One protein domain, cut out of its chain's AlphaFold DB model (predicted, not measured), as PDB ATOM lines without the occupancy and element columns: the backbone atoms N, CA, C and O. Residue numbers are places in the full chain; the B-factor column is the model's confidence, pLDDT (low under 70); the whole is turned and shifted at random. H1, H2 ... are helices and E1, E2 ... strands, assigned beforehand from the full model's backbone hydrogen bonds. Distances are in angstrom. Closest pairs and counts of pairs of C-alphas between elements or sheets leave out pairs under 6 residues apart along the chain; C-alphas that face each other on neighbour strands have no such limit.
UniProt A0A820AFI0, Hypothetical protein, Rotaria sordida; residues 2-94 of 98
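What this domain is: This is residues 2 to 94 of the 98 residues of the protein "Hypothetical protein" of Rotaria sordida (UniProt A0A820AFI0). Little regular structure: a small three-stranded sheet has H2 packed over one face, with H1 touching H2 and a long tail, residues 72 to 94, reaching away. The 93 printed residues hold H1 E1 E2 E3 H2 in that order, class mixed, with 29 residues in named elements; the sheet E1 E3 E2 is mixed. The whole is loose, radius of gyration of the C-alphas 15.4 A, spanning 49 by 31 by 29 A.

Where its parts are: H1, residues 2 to 9, begins at C-alpha 2 (64.587, 39.796, 91.986). E1 is residues 28 to 30, E2 35 to 37, E3 50 to 53. H2, residues 61 to 71, 15.4 A long, ends at C-alpha 71 (62.506, 30.385, 79.154).

How they stand to each other: E3 is parallel to E1 (N 51 and O 28, 2.8 A) and forms an antiparallel hairpin with E2 (N 52 and O 36, 2.8 A). In two layers, a helix on one sheet face, H2 lies over E2, height 8.0 A; the closest C-alphas are Ser 37 and Glu 67, 5.3 A. H1 touches H2 at a steep tilt of 67 degrees, closest C-alphas Arg 4 and Ile 61, 6.7 A. Every O i to N i+4 pair is within hydrogen-bond range in H2, 1 of 4 in H1, with 2 of 5 i+3 pairs.

The domain as a whole: The printed part has no cut. Links H1 to E1 and E2 to E3 are long. Residues 79 to 85 stand free. pLDDT is under 70 at residues 2 to 12 and 42 to 48.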
ATOM      1  N   LEU A   2      65.446  40.600  91.088       52.16
ATOM      2  CA  LEU A   2      64.587  39.796  91.986       52.16
ATOM      3  C   LEU A   2      63.218  40.428  92.296       52.16
ATOM      4  O   LEU A   2      62.219  39.729  92.352       52.16
ATOM      5  N   GLU A   3      63.137  41.751  92.430       54.31
ATOM      6  CA  GLU A   3      61.853  42.434  92.665       54.31
ATOM      7  C   GLU A   3      60.905  42.378  91.457       54.31
ATOM      8  O   GLU A   3      59.701  42.550  91.602       54.31
ATOM      9  N   ARG A   4      61.430  42.130  90.248       57.56
ATOM     10  CA  ARG A   4      60.656  42.177  88.998       57.56
ATOM     11  C   ARG A   4      60.110  40.813  88.572       57.56
ATOM     12  O   ARG A   4      59.129  40.771  87.839       57.56
ATOM     13  N   THR A   5      60.658  39.709  89.086       57.06
ATOM     14  CA  THR A   5      60.054  38.370  88.940       57.06
ATOM     15  C   THR A   5      58.803  38.197  89.806       57.06
ATOM     16  O   THR A   5      57.962  37.350  89.508       57.06
ATOM     17  N   VAL A   6      58.626  39.041  90.832       55.59
ATOM     18  CA  VAL A   6      57.450  39.056  91.725       55.59
ATOM     19  C   VAL A   6      56.139  39.181  90.946       55.59
ATOM     20  O   VAL A   6      55.138  38.572  91.312       55.59
ATOM     21  N   ALA A   7      56.147  39.907  89.827       59.00
ATOM     22  CA  ALA A   7      54.961  40.064  89.000       59.00
ATOM     23  C   ALA A   7      54.512  38.752  88.321       59.00
ATOM     24  O   ALA A   7      53.317  38.568  88.113       59.00
ATOM     25  N   ILE A   8      55.428  37.812  88.043       59.59
ATOM     26  CA  ILE A   8      55.063  36.458  87.588       59.59
ATOM     27  C   ILE A   8      54.577  35.608  88.773       59.59
ATOM     28  O   ILE A   8      53.572  34.906  88.657       59.59
ATOM     29  N   ASN A   9      55.238  35.730  89.929       61.06
ATOM     30  CA  ASN A   9      54.928  34.941  91.126       61.06
ATOM     31  C   ASN A   9      53.524  35.217  91.704       61.06
ATOM     32  O   ASN A   9      52.952  34.341  92.346       61.06
ATOM     33  N   ASN A  10      52.955  36.408  91.486       62.19
ATOM     34  CA  ASN A  10      51.662  36.799  92.064       62.19
ATOM     35  C   ASN A  10      50.430  36.288  91.299       62.19
ATOM     36  O   ASN A  10      49.320  36.405  91.812       62.19
ATOM     37  N   TYR A  11      50.598  35.727  90.096       60.34
ATOM     38  CA  TYR A  11      49.461  35.353  89.242       60.34
ATOM     39  C   TYR A  11      49.486  33.910  88.728       60.34
ATOM     40  O   TYR A  11      48.544  33.510  88.043       60.34
ATOM     41  N   ARG A  12      50.534  33.116  88.998       63.09
ATOM     42  CA  ARG A  12      50.699  31.780  88.392       63.09
ATOM     43  C   ARG A  12      51.404  30.781  89.313       63.09
ATOM     44  O   ARG A  12      52.091  31.151  90.256       63.09
ATOM     45  N   CYS A  13      51.268  29.495  88.986       79.62
ATOM     46  CA  CYS A  13      51.948  28.367  89.638       79.62
ATOM     47  C   CYS A  13      53.474  28.320  89.401       79.62
ATOM     48  O   CYS A  13      54.143  27.413  89.891       79.62
ATOM     49  N   VAL A  14      54.025  29.281  88.654       81.00
ATOM     50  CA  VAL A  14      55.461  29.412  88.396       81.00
ATOM     51  C   VAL A  14      56.057  30.374  89.412       81.00
ATOM     52  O   VAL A  14      55.612  31.514  89.526       81.00
ATOM     53  N   GLN A  15      57.087  29.917  90.122       82.44
ATOM     54  CA  GLN A  15      57.799  30.716  91.111       82.44
ATOM     55  C   GLN A  15      59.287  30.784  90.789       82.44
ATOM     56  O   GLN A  15      59.954  29.759  90.651       82.44
ATOM     57  N   PHE A  16      59.825  32.000  90.735       84.62
ATOM     58  CA  PHE A  16      61.266  32.225  90.669       84.62
ATOM     59  C   PHE A  16      61.829  32.442  92.069       84.62
ATOM     60  O   PHE A  16      61.374  33.326  92.800       84.62
ATOM     61  N   ARG A  17      62.861  31.671  92.413       88.88
ATOM     62  CA  ARG A  17      63.655  31.829  93.636       88.88
ATOM     63  C   ARG A  17      65.149  31.755  93.316       88.88
ATOM     64  O   ARG A  17      65.512  31.170  92.293       88.88
ATOM     65  N   PRO A  18      66.023  32.302  94.178       90.56
ATOM     66  CA  PRO A  18      67.451  32.044  94.085       90.56
ATOM     67  C   PRO A  18      67.745  30.540  94.013       90.56
ATOM     68  O   PRO A  18      67.092  29.722  94.674       90.56
ATOM     69  N   ARG A  19      68.724  30.191  93.177       89.00
ATOM     70  CA  ARG A  19      69.168  28.814  92.965       89.00
ATOM     71  C   ARG A  19      69.860  28.271  94.222       89.00
ATOM     72  O   ARG A  19      70.776  28.903  94.741       89.00
ATOM     73  N   ASN A  20      69.508  27.052  94.614       92.06
ATOM     74  CA  ASN A  20      70.264  26.204  95.529       92.06
ATOM     75  C   ASN A  20      71.229  25.300  94.751       92.06
ATOM     76  O   ASN A  20      70.961  24.908  93.615       92.06
ATOM     77  N   VAL A  21      72.337  24.900  95.375       89.12
ATOM     78  CA  VAL A  21      73.345  24.028  94.738       89.12
ATOM     79  C   VAL A  21      72.728  22.728  94.205       89.12
ATOM     80  O   VAL A  21      73.112  22.269  93.131       89.12
ATOM     81  N   SER A  22      71.735  22.185  94.913       89.88
ATOM     82  CA  SER A  22      71.016  20.963  94.549       89.88
ATOM     83  C   SER A  22      69.988  21.135  93.431       89.88
ATOM     84  O   SER A  22      69.433  20.134  92.991       89.88
ATOM     85  N   ASP A  23      69.688  22.360  92.989       86.44
ATOM     86  CA  ASP A  23      68.692  22.571  91.942       86.44
ATOM     87  C   ASP A  23      69.252  22.108  90.591       86.44
ATOM     88  O   ASP A  23      70.201  22.718  90.073       86.44
ATOM     89  N   PRO A  24      68.658  21.068  89.978       81.50
ATOM     90  CA  PRO A  24      69.115  20.566  88.688       81.50
ATOM     91  C   PRO A  24      68.758  21.535  87.552       81.50
ATOM     92  O   PRO A  24      69.406  21.531  86.500       81.50
ATOM     93  N   TYR A  25      67.761  22.401  87.774       81.50
ATOM     94  CA  TYR A  25      67.139  23.309  86.809       81.50
ATOM     95  C   TYR A  25      67.149  24.747  87.335       81.50
ATOM     96  O   TYR A  25      66.805  24.999  88.484       81.50
ATOM     97  N   TYR A  26      67.629  25.677  86.513       87.56
ATOM     98  CA  TYR A  26      67.831  27.081  86.860       87.56
ATOM     99  C   TYR A  26      68.101  27.888  85.594       87.56
ATOM    100  O   TYR A  26      68.602  27.338  84.609       87.56
ATOM    101  N   ILE A  27      67.841  29.187  85.683       89.69
ATOM    102  CA  ILE A  27      68.199  30.192  84.685       89.69
ATOM    103  C   ILE A  27      69.389  31.024  85.176       89.69
ATOM    104  O   ILE A  27      69.577  31.202  86.382       89.69
ATOM    105  N   ILE A  28      70.196  31.515  84.245       90.69
ATOM    106  CA  ILE A  28      71.279  32.470  84.469       90.69
ATOM    107  C   ILE A  28      70.871  33.758  83.776       90.69
ATOM    108  O   ILE A  28      70.501  33.739  82.609       90.69
ATOM    109  N   PHE A  29      70.962  34.875  84.482       92.00
ATOM    110  CA  PHE A  29      70.798  36.179  83.863       92.00
ATOM    111  C   PHE A  29      72.160  36.783  83.568       92.00
ATOM    112  O   PHE A  29      73.033  36.786  84.439       92.00
ATOM    113  N   GLU A  30      72.316  37.344  82.377       93.19
ATOM    114  CA  GLU A  30      73.541  38.022  81.973       93.19
ATOM    115  C   GLU A  30      73.255  39.391  81.357       93.19
ATOM    116  O   GLU A  30      72.199  39.630  80.769       93.19
ATOM    117  N   ASN A  31      74.229  40.287  81.478       94.50
ATOM    118  CA  ASN A  31      74.241  41.547  80.749       94.50
ATOM    119  C   ASN A  31      75.023  41.353  79.444       94.50
ATOM    120  O   ASN A  31      76.243  41.515  79.429       94.50
ATOM    121  N   GLY A  32      74.319  40.963  78.385       91.75
ATOM    122  CA  GLY A  32      74.865  40.802  77.036       91.75
ATOM    123  C   GLY A  32      74.307  41.835  76.058       91.75
ATOM    124  O   GLY A  32      73.796  42.881  76.463       91.75
ATOM    125  N   LEU A  33      74.426  41.552  74.762       93.25
ATOM    126  CA  LEU A  33      73.859  42.384  73.699       93.25
ATOM    127  C   LEU A  33      72.427  41.936  73.391       93.25
ATOM    128  O   LEU A  33      72.189  40.753  73.157       93.25
ATOM    129  N   GLY A  34      71.494  42.886  73.353       95.00
ATOM    130  CA  GLY A  34      70.081  42.623  73.101       95.00
ATOM    131  C   GLY A  34      69.333  41.975  74.271       95.00
ATOM    132  O   GLY A  34      69.833  41.875  75.399       95.00
ATOM    133  N   CYS A  35      68.095  41.582  73.983       96.81
ATOM    134  CA  CYS A  35      67.199  40.877  74.892       96.81
ATOM    135  C   CYS A  35      66.911  39.513  74.265       96.81
ATOM    136  O   CYS A  35      66.511  39.469  73.101       96.81
ATOM    137  N   SER A  36      67.202  38.422  74.971       94.56
ATOM    138  CA  SER A  36      66.948  37.087  74.431       94.56
ATOM    139  C   SER A  36      66.866  36.005  75.502       94.56
ATOM    140  O   SER A  36      67.501  36.064  76.560       94.56
ATOM    141  N   SER A  37      66.121  34.954  75.179       92.94
ATOM    142  CA  SER A  37      66.191  33.661  75.841       92.94
ATOM    143  C   SER A  37      65.884  32.535  74.859       92.94
ATOM    144  O   SER A  37      65.320  32.746  73.787       92.94
ATOM    145  N   TYR A  38      66.261  31.317  75.230       90.69
ATOM    146  CA  TYR A  38      65.829  30.121  74.520       90.69
ATOM    147  C   TYR A  38      64.386  29.771  74.882       90.69
ATOM    148  O   TYR A  38      63.935  30.041  75.994       90.69
ATOM    149  N   VAL A  39      63.689  29.103  73.960       91.31
ATOM    150  CA  VAL A  39      62.339  28.599  74.217       91.31
ATOM    151  C   VAL A  39      62.405  27.285  74.988       91.31
ATOM    152  O   VAL A  39      62.851  26.252  74.483       91.31
ATOM    153  N   GLY A  40      61.935  27.339  76.230       88.50
ATOM    154  CA  GLY A  40      61.825  26.204  77.129       88.50
ATOM    155  C   GLY A  40      63.171  25.644  77.573       88.50
ATOM    156  O   GLY A  40      64.252  26.191  77.343       88.50
ATOM    157  N   GLN A  41      63.100  24.499  78.239       81.56
ATOM    158  CA  GLN A  41      64.286  23.814  78.709       81.56
ATOM    159  C   GLN A  41      64.826  22.862  77.642       81.56
ATOM    160  O   GLN A  41      64.121  21.971  77.177       81.56
ATOM    161  N   ASN A  42      66.123  22.956  77.350       68.38
ATOM    162  CA  ASN A  42      66.794  21.985  76.496       68.38
ATOM    163  C   ASN A  42      67.938  21.290  77.260       68.38
ATOM    164  O   ASN A  42      68.989  21.893  77.495       68.38
ATOM    165  N   PRO A  43      67.750  20.020  77.658       57.62
ATOM    166  CA  PRO A  43      68.698  19.284  78.492       57.62
ATOM    167  C   PRO A  43      70.001  18.883  77.775       57.62
ATOM    168  O   PRO A  43      70.918  18.404  78.434       57.62
ATOM    169  N   GLY A  44      70.117  19.086  76.456       58.06
ATOM    170  CA  GLY A  44      71.284  18.667  75.667       58.06
ATOM    171  C   GLY A  44      72.402  19.706  75.516       58.06
ATOM    172  O   GLY A  44      73.443  19.387  74.945       58.06
ATOM    173  N   ARG A  45      72.217  20.953  75.976       54.41
ATOM    174  CA  ARG A  45      73.220  22.027  75.832       54.41
ATOM    175  C   ARG A  45      73.350  22.823  77.128       54.41
ATOM    176  O   ARG A  45      72.377  23.403  77.596       54.41
ATOM    177  N   ASN A  46      74.577  22.955  77.637       54.66
ATOM    178  CA  ASN A  46      74.922  23.815  78.784       54.66
ATOM    179  C   ASN A  46      74.577  25.311  78.581       54.66
ATOM    180  O   ASN A  46      74.711  26.096  79.512       54.66
ATOM    181  N   ILE A  47      74.142  25.695  77.378       57.66
ATOM    182  CA  ILE A  47      73.894  27.072  76.933       57.66
ATOM    183  C   ILE A  47      72.412  27.470  77.097       57.66
ATOM    184  O   ILE A  47      72.090  28.649  77.197       57.66
ATOM    185  N   ASN A  48      71.488  26.508  77.212       67.00
ATOM    186  CA  ASN A  48      70.042  26.771  77.106       67.00
ATOM    187  C   ASN A  48      69.380  27.186  78.423       67.00
ATOM    188  O   ASN A  48      68.300  26.723  78.777       67.00
ATOM    189  N   ARG A  49      70.082  28.014  79.195       81.56
ATOM    190  CA  ARG A  49      69.652  28.471  80.525       81.56
ATOM    191  C   ARG A  49      69.845  29.968  80.701       81.56
ATOM    192  O   ARG A  49      69.524  30.493  81.761       81.56
ATOM    193  N   THR A  50      70.397  30.636  79.694       90.19
ATOM    194  CA  THR A  50      70.710  32.053  79.750       90.19
ATOM    195  C   THR A  50      69.504  32.887  79.330       90.19
ATOM    196  O   THR A  50      68.837  32.603  78.335       90.19
ATOM    197  N   VAL A  51      69.238  33.920  80.119       93.25
ATOM    198  CA  VAL A  51      68.367  35.043  79.791       93.25
ATOM    199  C   VAL A  51      69.270  36.268  79.686       93.25
ATOM    200  O   VAL A  51      69.804  36.751  80.693       93.25
ATOM    201  N   THR A  52      69.480  36.743  78.466       94.88
ATOM    202  CA  THR A  52      70.325  37.897  78.172       94.88
ATOM    203  C   THR A  52      69.474  39.154  78.250       94.88
ATOM    204  O   THR A  52      68.459  39.283  77.570       94.88
ATOM    205  N   LEU A  53      69.869  40.086  79.118       96.19
ATOM    206  CA  LEU A  53      69.192  41.364  79.294       96.19
ATOM    207  C   LEU A  53      70.230  42.478  79.250       96.19
ATOM    208  O   LEU A  53      70.862  42.788  80.263       96.19
ATOM    209  N   GLN A  54      70.379  43.106  78.086       96.81
ATOM    210  CA  GLN A  54      71.204  44.299  77.962       96.81
ATOM    211  C   GLN A  54      70.716  45.393  78.919       96.81
ATOM    212  O   GLN A  54      69.544  45.789  78.913       96.81
ATOM    213  N   ALA A  55      71.633  45.917  79.736       93.62
ATOM    214  CA  ALA A  55      71.325  46.940  80.732       93.62
ATOM    215  C   ALA A  55      70.648  48.178  80.111       93.62
ATOM    216  O   ALA A  55      69.724  48.749  80.695       93.62
ATOM    217  N   SER A  56      71.068  48.558  78.902       94.12
ATOM    218  CA  SER A  56      70.400  49.565  78.083       94.12
ATOM    219  C   SER A  56      69.298  48.922  77.236       94.12
ATOM    220  O   SER A  56      69.581  48.324  76.202       94.12
ATOM    221  N   GLY A  57      68.043  49.073  77.656       92.31
ATOM    222  CA  GLY A  57      66.868  48.748  76.835       92.31
ATOM    223  C   GLY A  57      66.086  47.501  77.254       92.31
ATOM    224  O   GLY A  57      64.871  47.501  77.094       92.31
ATOM    225  N   CYS A  58      66.708  46.494  77.878       96.56
ATOM    226  CA  CYS A  58      66.009  45.238  78.207       96.56
ATOM    227  C   CYS A  58      65.458  45.166  79.637       96.56
ATOM    228  O   CYS A  58      64.747  44.230  79.986       96.56
ATOM    229  N   LEU A  59      65.761  46.149  80.492       94.00
ATOM    230  CA  LEU A  59      65.354  46.122  81.904       94.00
ATOM    231  C   LEU A  59      63.902  46.576  82.145       94.00
ATOM    232  O   LEU A  59      63.465  46.667  83.298       94.00
ATOM    233  N   GLY A  60      63.138  46.850  81.083       93.00
ATOM    234  CA  GLY A  60      61.696  47.077  81.155       93.00
ATOM    235  C   GLY A  60      60.958  45.833  81.655       93.00
ATOM    236  O   GLY A  60      61.317  44.710  81.313       93.00
ATOM    237  N   ILE A  61      59.917  46.013  82.478       89.56
ATOM    238  CA  ILE A  61      59.192  44.884  83.087       89.56
ATOM    239  C   ILE A  61      58.590  43.940  82.033       89.56
ATOM    240  O   ILE A  61      58.690  42.728  82.189       89.56
ATOM    241  N   GLY A  62      58.035  44.486  80.944       90.81
ATOM    242  CA  GLY A  62      57.460  43.699  79.852       90.81
ATOM    243  C   GLY A  62      58.503  42.859  79.117       90.81
ATOM    244  O   GLY A  62      58.275  41.677  78.897       90.81
ATOM    245  N   THR A  63      59.673  43.432  78.823       94.81
ATOM    246  CA  THR A  63      60.786  42.708  78.191       94.81
ATOM    247  C   THR A  63      61.312  41.597  79.091       94.81
ATOM    248  O   THR A  63      61.436  40.463  78.655       94.81
ATOM    249  N   ILE A  64      61.527  41.877  80.382       93.00
ATOM    250  CA  ILE A  64      61.937  40.846  81.345       93.00
ATOM    251  C   ILE A  64      60.914  39.702  81.383       93.00
ATOM    252  O   ILE A  64      61.295  38.537  81.387       93.00
ATOM    253  N   MET A  65      59.615  40.018  81.409       91.50
ATOM    254  CA  MET A  65      58.562  39.000  81.375       91.50
ATOM    255  C   MET A  65      58.563  38.203  80.072       91.50
ATOM    256  O   MET A  65      58.390  36.993  80.122       91.50
ATOM    257  N   HIS A  66      58.755  38.866  78.935       94.69
ATOM    258  CA  HIS A  66      58.819  38.242  77.619       94.69
ATOM    259  C   HIS A  66      59.952  37.209  77.545       94.69
ATOM    260  O   HIS A  66      59.687  36.044  77.253       94.69
ATOM    261  N   GLU A  67      61.172  37.575  77.948       95.06
ATOM    262  CA  GLU A  67      62.294  36.626  77.947       95.06
ATOM    263  C   GLU A  67      62.101  35.480  78.950       95.06
ATOM    264  O   GLU A  67      62.494  34.340  78.705       95.06
ATOM    265  N   LEU A  68      61.453  35.746  80.089       92.25
ATOM    266  CA  LEU A  68      61.100  34.690  81.039       92.25
ATOM    267  C   LEU A  68      60.001  33.764  80.510       92.25
ATOM    268  O   LEU A  68      60.031  32.575  80.812       92.25
ATOM    269  N   LEU A  69      59.047  34.267  79.725       92.06
ATOM    270  CA  LEU A  69      58.052  33.435  79.047       92.06
ATOM    271  C   LEU A  69      58.714  32.532  78.004       92.06
ATOM    272  O   LEU A  69      58.384  31.346  77.964       92.06
ATOM    273  N   HIS A  70      59.693  33.038  77.250       94.38
ATOM    274  CA  HIS A  70      60.524  32.194  76.393       94.38
ATOM    275  C   HIS A  70      61.195  31.082  77.198       94.38
ATOM    276  O   HIS A  70      60.965  29.911  76.901       94.38
ATOM    277  N   ALA A  71      61.881  31.400  78.299       91.38
ATOM    278  CA  ALA A  71      62.506  30.385  79.154       91.38
ATOM    279  C   ALA A  71      61.508  29.338  79.706       91.38
ATOM    280  O   ALA A  71      61.886  28.195  79.974       91.38
ATOM    281  N   LEU A  72      60.229  29.703  79.862       89.38
ATOM    282  CA  LEU A  72      59.144  28.804  80.277       89.38
ATOM    283  C   LEU A  72      58.533  27.983  79.129       89.38
ATOM    284  O   LEU A  72      57.719  27.101  79.396       89.38
ATOM    285  N   GLY A  73      58.928  28.230  77.879       90.62
ATOM    286  CA  GLY A  73      58.504  27.456  76.709       90.62
ATOM    287  C   GLY A  73      57.467  28.135  75.821       90.62
ATOM    288  O   GLY A  73      56.851  27.456  75.005       90.62
ATOM    289  N   PHE A  74      57.249  29.441  75.969       93.00
ATOM    290  CA  PHE A  74      56.349  30.175  75.085       93.00
ATOM    291  C   PHE A  74      57.089  30.657  73.839       93.00
ATOM    292  O   PHE A  74      58.184  31.211  73.925       93.00
ATOM    293  N   GLU A  75      56.461  30.458  72.688       96.00
ATOM    294  CA  GLU A  75      56.870  31.036  71.412       96.00
ATOM    295  C   GLU A  75      56.214  32.407  71.210       96.00
ATOM    296  O   GLU A  75      55.371  32.856  71.994       96.00
ATOM    297  N   HIS A  76      56.596  33.079  70.132       97.25
ATOM    298  CA  HIS A  76      55.962  34.316  69.710       97.25
ATOM    299  C   HIS A  76      54.484  34.131  69.323       97.25
ATOM    300  O   HIS A  76      54.125  33.248  68.554       97.25
ATOM    301  N   GLU A  77      53.606  35.022  69.783       97.38
ATOM    302  CA  GLU A  77      52.165  34.907  69.511       97.38
ATOM    303  C   GLU A  77      51.842  35.048  68.012       97.38
ATOM    304  O   GLU A  77      51.000  34.333  67.471       97.38
ATOM    305  N   GLN A  78      52.558  35.925  67.300       96.56
ATOM    306  CA  GLN A  78      52.355  36.143  65.866       96.56
ATOM    307  C   GLN A  78      52.830  34.977  64.981       96.56
ATOM    308  O   GLN A  78      52.619  35.021  63.766       96.56
ATOM    309  N   SER A  79      53.486  33.960  65.556       96.12
ATOM    310  CA  SER A  79      53.868  32.727  64.854       96.12
ATOM    311  C   SER A  79      52.906  31.565  65.112       96.12
ATOM    312  O   SER A  79      53.147  30.459  64.625       96.12
ATOM    313  N   ARG A  80      51.798  31.794  65.832       97.94
ATOM    314  CA  ARG A  80      50.771  30.768  66.027       97.94
ATOM    315  C   ARG A  80      50.249  30.212  64.693       97.94
ATOM    316  O   ARG A  80      50.092  30.974  63.736       97.94
ATOM    317  N   PRO A  81      49.878  28.917  64.633       98.19
ATOM    318  CA  PRO A  81      49.342  28.307  63.414       98.19
ATOM    319  C   PRO A  81      48.061  28.964  62.883       98.19
ATOM    320  O   PRO A  81      47.778  28.877  61.694       98.19
ATOM    321  N   ASP A  82      47.284  29.615  63.751       98.38
ATOM    322  CA  ASP A  82      46.035  30.302  63.414       98.38
ATOM    323  C   ASP A  82      46.202  31.818  63.217       98.38
ATOM    324  O   ASP A  82      45.214  32.523  63.013       98.38
ATOM    325  N   ARG A  83      47.435  32.348  63.236       98.44
ATOM    326  CA  ARG A  83      47.684  33.801  63.220       98.44
ATOM    327  C   ARG A  83      47.098  34.512  61.996       98.44
ATOM    328  O   ARG A  83      46.697  35.667  62.117       98.44
ATOM    329  N   ASP A  84      47.015  33.839  60.844       98.25
ATOM    330  CA  ASP A  84      46.461  34.401  59.600       98.25
ATOM    331  C   ASP A  84      44.957  34.737  59.715       98.25
ATOM    332  O   ASP A  84      44.415  35.443  58.870       98.25
ATOM    333  N   GLN A  85      44.275  34.279  60.774       98.44
ATOM    334  CA  GLN A  85      42.900  34.686  61.092       98.44
ATOM    335  C   GLN A  85      42.815  36.057  61.784       98.44
ATOM    336  O   GLN A  85      41.737  36.649  61.828       98.44
ATOM    337  N   TYR A  86      43.925  36.558  62.338       98.19
ATOM    338  CA  TYR A  86      43.950  37.741  63.207       98.19
ATOM    339  C   TYR A  86      44.847  38.859  62.678       98.19
ATOM    340  O   TYR A  86      44.568  40.034  62.917       98.19
ATOM    341  N   VAL A  87      45.931  38.515  61.977       97.81
ATOM    342  CA  VAL A  87      46.907  39.479  61.460       97.81
ATOM    343  C   VAL A  87      47.342  39.122  60.043       97.81
ATOM    344  O   VAL A  87      47.480  37.951  59.697       97.81
ATOM    345  N   THR A  88      47.635  40.148  59.245       97.81
ATOM    346  CA  THR A  88      48.225  40.000  57.909       97.81
ATOM    347  C   THR A  88      49.675  40.457  57.948       97.81
ATOM    348  O   THR A  88      49.958  41.606  58.291       97.81
ATOM    349  N   ILE A  89      50.600  39.582  57.556       97.00
ATOM    350  CA  ILE A  89      52.009  39.950  57.407       97.00
ATOM    351  C   ILE A  89      52.207  40.631  56.056       97.00
ATOM    352  O   ILE A  89      51.979  40.031  55.004       97.00
ATOM    353  N   ASN A  90      52.660  41.884  56.073       97.00
ATOM    354  CA  ASN A  90      53.104  42.550  54.856       97.00
ATOM    355  C   ASN A  90      54.537  42.114  54.520       97.00
ATOM    356  O   ASN A  90      55.505  42.763  54.913       97.00
ATOM    357  N   TRP A  91      54.658  41.008  53.786       95.69
ATOM    358  CA  TRP A  91      55.942  40.406  53.422       95.69
ATOM    359  C   TRP A  91      56.866  41.332  52.621       95.69
ATOM    360  O   TRP A  91      58.079  41.193  52.713       95.69
ATOM    361  N   ALA A  92      56.319  42.308  51.887       96.94
ATOM    362  CA  ALA A  92      57.118  43.283  51.143       96.94
ATOM    363  C   ALA A  92      57.903  44.247  52.052       96.94
ATOM    364  O   ALA A  92      58.854  44.875  51.595       96.94
ATOM    365  N   ASN A  93      57.516  44.356  53.328       96.81
ATOM    366  CA  ASN A  93      58.150  45.236  54.309       96.81
ATOM    367  C   ASN A  93      59.145  44.502  55.228       96.81
ATOM    368  O   ASN A  93      59.622  45.103  56.187       96.81
ATOM    369  N   ILE A  94      59.429  43.219  54.987       95.56
ATOM    370  CA  ILE A  94      60.385  42.448  55.794       95.56
ATOM    371  C   ILE A  94      61.785  42.579  55.188       95.56
ATOM    372  O   ILE A  94      61.970  42.409  53.983       95.56
TER     373      ILE A  94